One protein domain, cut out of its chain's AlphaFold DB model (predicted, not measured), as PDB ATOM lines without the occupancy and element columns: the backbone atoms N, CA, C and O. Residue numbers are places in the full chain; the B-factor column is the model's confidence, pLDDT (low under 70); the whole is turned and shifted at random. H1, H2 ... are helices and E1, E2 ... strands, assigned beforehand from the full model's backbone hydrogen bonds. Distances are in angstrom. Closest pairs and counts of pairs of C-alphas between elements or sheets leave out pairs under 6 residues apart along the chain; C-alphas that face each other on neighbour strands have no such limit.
ATOM      1  N   PRO A   8     308.045 281.842 385.079       50.06
ATOM      2  CA  PRO A   8     309.421 281.877 384.607       50.06
ATOM      3  C   PRO A   8     309.604 283.089 383.691       50.06
ATOM      4  O   PRO A   8     308.738 283.399 382.874       50.06
ATOM      5  N   LEU A   9     310.725 283.786 383.845       52.06
ATOM      6  CA  LEU A   9     311.138 284.847 382.938       52.06
ATOM      7  C   LEU A   9     311.978 284.234 381.822       52.06
ATOM      8  O   LEU A   9     313.006 283.609 382.090       52.06
ATOM      9  N   PHE A  10     311.565 284.447 380.575       54.25
ATOM     10  CA  PHE A  10     312.451 284.241 379.437       54.25
ATOM     11  C   PHE A  10     313.424 285.423 379.340       54.25
ATOM     12  O   PHE A  10     313.128 286.529 379.796       54.25
ATOM     13  N   TYR A  11     314.609 285.181 378.779       47.56
ATOM     14  CA  TYR A  11     315.726 286.136 378.771       47.56
ATOM     15  C   TYR A  11     315.361 287.520 378.190       47.56
ATOM     16  O   TYR A  11     315.917 288.530 378.619       47.56
ATOM     17  N   ASP A  12     314.375 287.577 377.292       43.38
ATOM     18  CA  ASP A  12     313.940 288.798 376.603       43.38
ATOM     19  C   ASP A  12     312.891 289.632 377.377       43.38
ATOM     20  O   ASP A  12     312.613 290.769 376.999       43.38
ATOM     21  N   ASP A  13     312.348 289.127 378.495       44.00
ATOM     22  CA  ASP A  13     311.290 289.789 379.291       44.00
ATOM     23  C   ASP A  13     311.825 290.637 380.468       44.00
ATOM     24  O   ASP A  13     311.066 291.099 381.330       44.00
ATOM     25  N   LEU A  14     313.143 290.843 380.549       44.12
ATOM     26  CA  LEU A  14     313.809 291.485 381.686       44.12
ATOM     27  C   LEU A  14     313.709 293.023 381.659       44.12
ATOM     28  O   LEU A  14     314.705 293.730 381.521       44.12
ATOM     29  N   VAL A  15     312.511 293.558 381.904       35.00
ATOM     30  CA  VAL A  15     312.341 294.939 382.394       35.00
ATOM     31  C   VAL A  15     312.425 294.940 383.930       35.00
ATOM     32  O   VAL A  15     311.447 294.754 384.644       35.00
ATOM     33  N   THR A  16     313.658 295.104 384.415       39.25
ATOM     34  CA  THR A  16     314.082 295.791 385.653       39.25
ATOM     35  C   THR A  16     313.328 295.512 386.976       39.25
ATOM     36  O   THR A  16     312.597 296.359 387.478       39.25
ATOM     37  N   ILE A  17     313.680 294.406 387.651       38.75
ATOM     38  CA  ILE A  17     314.013 294.408 389.105       38.75
ATOM     39  C   ILE A  17     315.408 293.780 389.320       38.75
ATOM     40  O   ILE A  17     315.732 293.209 390.351       38.75
ATOM     41  N   TYR A  18     316.286 293.896 388.326       34.16
ATOM     42  CA  TYR A  18     317.724 293.915 388.568       34.16
ATOM     43  C   TYR A  18     318.181 295.306 388.164       34.16
ATOM     44  O   TYR A  18     318.227 295.637 386.979       34.16
ATOM     45  N   ASN A  19     318.425 296.157 389.160       31.19
ATOM     46  CA  ASN A  19     319.076 297.433 388.916       31.19
ATOM     47  C   ASN A  19     320.476 297.119 388.387       31.19
ATOM     48  O   ASN A  19     321.327 296.592 389.103       31.19
ATOM     49  N   GLY A  20     320.658 297.377 387.095       33.53
ATOM     50  CA  GLY A  20     321.923 297.238 386.406       33.53
ATOM     51  C   GLY A  20     322.979 298.128 387.046       33.53
ATOM     52  O   GLY A  20     322.818 299.340 387.158       33.53
ATOM     53  N   GLY A  21     324.081 297.500 387.426       31.44
ATOM     54  CA  GLY A  21     325.336 298.148 387.760       31.44
ATOM     55  C   GLY A  21     326.435 297.112 387.592       31.44
ATOM     56  O   GLY A  21     326.479 296.136 388.333       31.44
ATOM     57  N   GLN A  22     327.256 297.279 386.557       49.97
ATOM     58  CA  GLN A  22     328.434 296.461 386.265       49.97
ATOM     59  C   GLN A  22     329.244 296.159 387.529       49.97
ATOM     60  O   GLN A  22     329.527 297.090 388.273       49.97
ATOM     61  N   CYS A  23     329.664 294.897 387.704       38.75
ATOM     62  CA  CYS A  23     331.021 294.504 388.124       38.75
ATOM     63  C   CYS A  23     331.166 292.961 388.207       38.75
ATOM     64  O   CYS A  23     331.032 292.386 389.279       38.75
ATOM     65  N   CYS A  24     331.545 292.308 387.096       35.06
ATOM     66  CA  CYS A  24     332.225 290.990 387.057       35.06
ATOM     67  C   CYS A  24     331.449 289.701 387.460       35.06
ATOM     68  O   CYS A  24     330.437 289.743 388.147       35.06
ATOM     69  N   PRO A  25     331.975 288.524 387.059       46.56
ATOM     70  CA  PRO A  25     331.543 287.711 385.921       46.56
ATOM     71  C   PRO A  25     330.215 286.969 386.153       46.56
ATOM     72  O   PRO A  25     329.866 286.605 387.275       46.56
ATOM     73  N   ARG A  26     329.508 286.687 385.051       54.78
ATOM     74  CA  ARG A  26     328.315 285.830 385.015       54.78
ATOM     75  C   ARG A  26     328.571 284.540 385.814       54.78
ATOM     76  O   ARG A  26     329.536 283.818 385.593       54.78
ATOM     77  N   TYR A  27     327.721 284.363 386.815       59.75
ATOM     78  CA  TYR A  27     327.789 283.492 387.984       59.75
ATOM     79  C   TYR A  27     328.332 282.071 387.747       59.75
ATOM     80  O   TYR A  27     327.583 281.158 387.403       59.75
ATOM     81  N   GLY A  28     329.610 281.842 388.077       60.06
ATOM     82  CA  GLY A  28     330.185 280.489 388.127       60.06
ATOM     83  C   GLY A  28     329.400 279.537 389.042       60.06
ATOM     84  O   GLY A  28     329.269 278.361 388.729       60.06
ATOM     85  N   GLY A  29     328.790 280.053 390.117       73.12
ATOM     86  CA  GLY A  29     327.948 279.258 391.017       73.12
ATOM     87  C   GLY A  29     326.673 278.713 390.365       73.12
ATOM     88  O   GLY A  29     326.303 277.573 390.619       73.12
ATOM     89  N   ALA A  30     326.026 279.478 389.478       80.19
ATOM     90  CA  ALA A  30     324.865 278.988 388.732       80.19
ATOM     91  C   ALA A  30     325.276 277.913 387.711       80.19
ATOM     92  O   ALA A  30     324.573 276.920 387.541       80.19
ATOM     93  N   LEU A  31     326.443 278.073 387.078       85.94
ATOM     94  CA  LEU A  31     327.002 277.110 386.123       85.94
ATOM     95  C   LEU A  31     327.435 275.783 386.760       85.94
ATOM     96  O   LEU A  31     327.577 274.798 386.041       85.94
ATOM     97  N   LEU A  32     327.621 275.731 388.084       89.44
ATOM     98  CA  LEU A  32     327.858 274.465 388.778       89.44
ATOM     99  C   LEU A  32     326.639 273.542 388.732       89.44
ATOM    100  O   LEU A  32     326.822 272.332 388.755       89.44
ATOM    101  N   GLY A  33     325.414 274.081 388.683       86.81
ATOM    102  CA  GLY A  33     324.188 273.274 388.615       86.81
ATOM    103  C   GLY A  33     323.906 272.422 389.861       86.81
ATOM    104  O   GLY A  33     323.072 271.530 389.808       86.81
ATOM    105  N   ARG A  34     324.586 272.692 390.982       90.00
ATOM    106  CA  ARG A  34     324.498 271.926 392.243       90.00
ATOM    107  C   ARG A  34     323.798 272.697 393.359       90.00
ATOM    108  O   ARG A  34     324.150 272.587 394.532       90.00
ATOM    109  N   GLN A  35     322.859 273.568 392.995       89.31
ATOM    110  CA  GLN A  35     322.114 274.344 393.980       89.31
ATOM    111  C   GLN A  35     321.399 273.388 394.948       89.31
ATOM    112  O   GLN A  35     320.634 272.536 394.515       89.31
ATOM    113  N   SER A  36     321.632 273.573 396.250       92.06
ATOM    114  CA  SER A  36     321.043 272.779 397.343       92.06
ATOM    115  C   SER A  36     321.561 271.343 397.501       92.06
ATOM    116  O   SER A  36     321.097 270.642 398.401       92.06
ATOM    117  N   ASP A  37     322.544 270.913 396.708       94.44
ATOM    118  CA  ASP A  37     323.256 269.661 396.972       94.44
ATOM    119  C   ASP A  37     324.036 269.743 398.293       94.44
ATOM    120  O   ASP A  37     324.486 270.811 398.718       94.44
ATOM    121  N   VAL A  38     324.273 268.589 398.922       95.62
ATOM    122  CA  VAL A  38     325.179 268.504 400.074       95.62
ATOM    123  C   VAL A  38     326.606 268.839 399.630       95.62
ATOM    124  O   VAL A  38     327.185 268.148 398.788       95.62
ATOM    125  N   LEU A  39     327.194 269.874 400.236       95.62
ATOM    126  CA  LEU A  39     328.606 270.208 400.067       95.62
ATOM    127  C   LEU A  39     329.452 269.309 400.974       95.62
ATOM    128  O   LEU A  39     329.406 269.429 402.196       95.62
ATOM    129  N   LEU A  40     330.208 268.391 400.372       92.12
ATOM    130  CA  LEU A  40     331.011 267.419 401.119       92.12
ATOM    131  C   LEU A  40     332.318 268.018 401.648       92.12
ATOM    132  O   LEU A  40     332.786 267.611 402.710       92.12
ATOM    133  N   ASN A  41     332.909 268.970 400.923       94.62
ATOM    134  CA  ASN A  41     334.091 269.711 401.352       94.62
ATOM    135  C   ASN A  41     334.206 271.056 400.607       94.62
ATOM    136  O   ASN A  41     333.648 271.224 399.526       94.62
ATOM    137  N   GLU A  42     334.948 272.001 401.186       96.12
ATOM    138  CA  GLU A  42     335.119 273.355 400.638       96.12
ATOM    139  C   GLU A  42     335.967 273.388 399.351       96.12
ATOM    140  O   GLU A  42     335.754 274.232 398.483       96.12
ATOM    141  N   GLN A  43     336.914 272.456 399.200       96.38
ATOM    142  CA  GLN A  43     337.820 272.422 398.050       96.38
ATOM    143  C   GLN A  43     337.068 272.124 396.745       96.38
ATOM    144  O   GLN A  43     337.325 272.781 395.740       96.38
ATOM    145  N   ASP A  44     336.074 271.229 396.777       93.88
ATOM    146  CA  ASP A  44     335.207 270.924 395.631       93.88
ATOM    147  C   ASP A  44     334.498 272.183 395.099       93.88
ATOM    148  O   ASP A  44     334.338 272.355 393.887       93.88
ATOM    149  N   LEU A  45     334.069 273.077 396.000       92.56
ATOM    150  CA  LEU A  45     333.437 274.341 395.626       92.56
ATOM    151  C   LEU A  45     334.452 275.289 394.979       92.56
ATOM    152  O   LEU A  45     334.164 275.864 393.927       92.56
ATOM    153  N   ILE A  46     335.630 275.443 395.587       94.00
ATOM    154  CA  ILE A  46     336.701 276.313 395.081       94.00
ATOM    155  C   ILE A  46     337.127 275.876 393.674       94.00
ATOM    156  O   ILE A  46     337.137 276.700 392.751       94.00
ATOM    157  N   ASP A  47     337.415 274.588 393.493       94.25
ATOM    158  CA  ASP A  47     337.880 274.023 392.225       94.25
ATOM    159  C   ASP A  47     336.796 274.123 391.146       94.25
ATOM    160  O   ASP A  47     337.058 274.557 390.019       94.25
ATOM    161  N   GLY A  48     335.549 273.806 391.507       92.75
ATOM    162  CA  GLY A  48     334.409 273.943 390.611       92.75
ATOM    163  C   GLY A  48     334.207 275.387 390.145       92.75
ATOM    164  O   GLY A  48     334.034 275.637 388.950       92.75
ATOM    165  N   LEU A  49     334.257 276.361 391.061       91.31
ATOM    166  CA  LEU A  49     334.120 277.779 390.718       91.31
ATOM    167  C   LEU A  49     335.262 278.268 389.820       91.31
ATOM    168  O   LEU A  49     335.010 279.040 388.890       91.31
ATOM    169  N   ALA A  50     336.498 277.827 390.072       91.94
ATOM    170  CA  ALA A  50     337.646 278.150 389.229       91.94
ATOM    171  C   ALA A  50     337.463 277.612 387.801       91.94
ATOM    172  O   ALA A  50     337.646 278.353 386.832       91.94
ATOM    173  N   GLN A  51     336.998 276.365 387.663       92.38
ATOM    174  CA  GLN A  51     336.699 275.764 386.365       92.38
ATOM    175  C   GLN A  51     335.599 276.531 385.612       92.38
ATOM    176  O   GLN A  51     335.751 276.822 384.424       92.38
ATOM    177  N   GLN A  52     334.494 276.888 386.279       90.31
ATOM    178  CA  GLN A  52     333.419 277.642 385.619       90.31
ATOM    179  C   GLN A  52     333.868 279.046 385.213       90.31
ATOM    180  O   GLN A  52     333.494 279.516 384.141       90.31
ATOM    181  N   ARG A  53     334.714 279.699 386.016       88.19
ATOM    182  CA  ARG A  53     335.295 280.999 385.664       88.19
ATOM    183  C   ARG A  53     336.111 280.917 384.377       88.19
ATOM    184  O   ARG A  53     335.881 281.724 383.484       88.19
ATOM    185  N   GLN A  54     336.979 279.915 384.248       90.19
ATOM    186  CA  GLN A  54     337.760 279.704 383.026       90.19
ATOM    187  C   GLN A  54     336.854 279.498 381.801       90.19
ATOM    188  O   GLN A  54     337.114 280.050 380.736       90.19
ATOM    189  N   ARG A  55     335.761 278.740 381.951       88.62
ATOM    190  CA  ARG A  55     334.788 278.529 380.867       88.62
ATOM    191  C   ARG A  55     334.084 279.825 380.462       88.62
ATOM    192  O   ARG A  55     333.922 280.065 379.273       88.62
ATOM    193  N   VAL A  56     333.706 280.670 381.422       86.50
ATOM    194  CA  VAL A  56     333.082 281.982 381.157       86.50
ATOM    195  C   VAL A  56     334.067 282.969 380.526       86.50
ATOM    196  O   VAL A  56     333.672 283.782 379.697       86.50
ATOM    197  N   GLU A  57     335.346 282.917 380.892       85.31
ATOM    198  CA  GLU A  57     336.388 283.730 380.249       85.31
ATOM    199  C   GLU A  57     336.589 283.339 378.777       85.31
ATOM    200  O   GLU A  57     336.822 284.209 377.938       85.31
ATOM    201  N   GLN A  58     336.470 282.047 378.455       89.75
ATOM    202  CA  GLN A  58     336.554 281.527 377.086       89.75
ATOM    203  C   GLN A  58     335.282 281.792 376.273       89.75
ATOM    204  O   GLN A  58     335.366 282.087 375.082       89.75
ATOM    205  N   ASP A  59     334.119 281.699 376.913       84.94
ATOM    206  CA  ASP A  59     332.818 281.979 376.319       84.94
ATOM    207  C   ASP A  59     331.977 282.864 377.257       84.94
ATOM    208  O   ASP A  59     331.243 282.365 378.118       84.94
ATOM    209  N   PRO A  60     332.026 284.196 377.075       81.06
ATOM    210  CA  PRO A  60     331.236 285.129 377.874       81.06
ATOM    211  C   PRO A  60     329.719 284.979 377.703       81.06
ATOM    212  O   PRO A  60     328.959 285.577 378.475       81.06
ATOM    213  N   THR A  61     329.262 284.239 376.688       81.12
ATOM    214  CA  THR A  61     327.840 283.971 376.431       81.12
ATOM    215  C   THR A  61     327.336 282.714 377.133       81.12
ATOM    216  O   THR A  61     326.127 282.499 377.178       81.12
ATOM    217  N   LEU A  62     328.233 281.936 377.751       82.00
ATOM    218  CA  LEU A  62     327.895 280.719 378.472       82.00
ATOM    219  C   LEU A  62     326.857 280.979 379.576       82.00
ATOM    220  O   LEU A  62     327.043 281.815 380.467       82.00
ATOM    221  N   SER A  63     325.781 280.200 379.538       81.81
ATOM    222  CA  SER A  63     324.685 280.218 380.508       81.81
ATOM    223  C   SER A  63     324.291 278.800 380.913       81.81
ATOM    224  O   SER A  63     324.464 277.861 380.138       81.81
ATOM    225  N   ASN A  64     323.720 278.639 382.109       80.62
ATOM    226  CA  ASN A  64     323.106 277.376 382.517       80.62
ATOM    227  C   ASN A  64     321.640 277.344 382.030       80.62
ATOM    228  O   ASN A  64     320.872 278.188 382.490       80.62
ATOM    229  N   PRO A  65     321.241 276.414 381.136       78.38
ATOM    230  CA  PRO A  65     319.862 276.323 380.644       78.38
ATOM    231  C   PRO A  65     318.845 275.934 381.728       78.38
ATOM    232  O   PRO A  65     317.672 276.276 381.602       78.38
ATOM    233  N   ASP A  66     319.285 275.268 382.797       78.56
ATOM    234  CA  ASP A  66     318.428 274.864 383.918       78.56
ATOM    235  C   ASP A  66     318.283 275.976 384.967       78.56
ATOM    236  O   ASP A  66     317.485 275.873 385.902       78.56
ATOM    237  N   TRP A  67     319.059 277.056 384.837       83.12
ATOM    238  CA  TRP A  67     318.965 278.202 385.727       83.12
ATOM    239  C   TRP A  67     317.954 279.202 385.184       83.12
ATOM    240  O   TRP A  67     318.144 279.797 384.123       83.12
ATOM    241  N   VAL A  68     316.883 279.413 385.943       79.44
ATOM    242  CA  VAL A  68     315.779 280.286 385.545       79.44
ATOM    243  C   VAL A  68     315.568 281.360 386.604       79.44
ATOM    244  O   VAL A  68     315.706 281.113 387.804       79.44
ATOM    245  N   VAL A  69     315.190 282.557 386.163       78.75
ATOM    246  CA  VAL A  69     314.694 283.609 387.055       78.75
ATOM    247  C   VAL A  69     313.178 283.568 387.027       78.75
ATOM    248  O   VAL A  69     312.576 283.478 385.960       78.75
ATOM    249  N   TYR A  70     312.553 283.671 388.192       76.12
ATOM    250  CA  TYR A  70     311.113 283.859 388.298       76.12
ATOM    251  C   TYR A  70     310.804 285.308 388.664       76.12
ATOM    252  O   TYR A  70     311.527 285.917 389.456       76.12
ATOM    253  N   ARG A  71     309.696 285.844 388.139       81.19
ATOM    254  CA  ARG A  71     309.060 287.032 388.724       81.19
ATOM    255  C   ARG A  71     307.861 286.618 389.559       81.19
ATOM    256  O   ARG A  71     307.096 285.738 389.164       81.19
TER     257      ARG A  71
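This is residues 8 to 71 of the 110 residues of the protein "PNP_phzG_C domain-containing protein" of Alcaligenaceae bacterium 429 (UniProt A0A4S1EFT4). A loose, winding chain with little regular structure holds one long helix, H2, at one end, with the short helix H1 packed on it; at the other end residues 8 to 9 pair antiparallel with residues 69 to 70 of strand E1. Loops 18 to 24 and 36 to 41 stick out. The printed part has 64 residues, with H1, H2 and E1 in that order; 24 residues are in named elements, under half, and the class is mostly helix. It is loose, with a radius of gyration of the C-alphas of 13.5 A, and spans 38 by 26 by 20 A.

H1 is residues 28 to 31, beginning at C-alpha 28 (330.185, 280.489, 388.127). H2, residues 42 to 58, is 25.0 A long. E1, residues 69 to 71, ends at C-alpha 71 (309.060, 287.032, 388.724).

H1 and H2 touch, H2 with residues 49 to 56 alone; the closest C-alphas, of Gly 28 and Gln 52, are 5.0 A apart. E1 is apart from both helices and pairs with no named strand. In H2 every O i to N i+4 pair is within hydrogen-bond range; H1 is too short for such a pair.

The C-alphas farthest apart, of Val 15 and Asn 41, are 38.3 A apart. The printed part has no cut and both links between named elements are short. Residues 8 to 28 have pLDDT under 70.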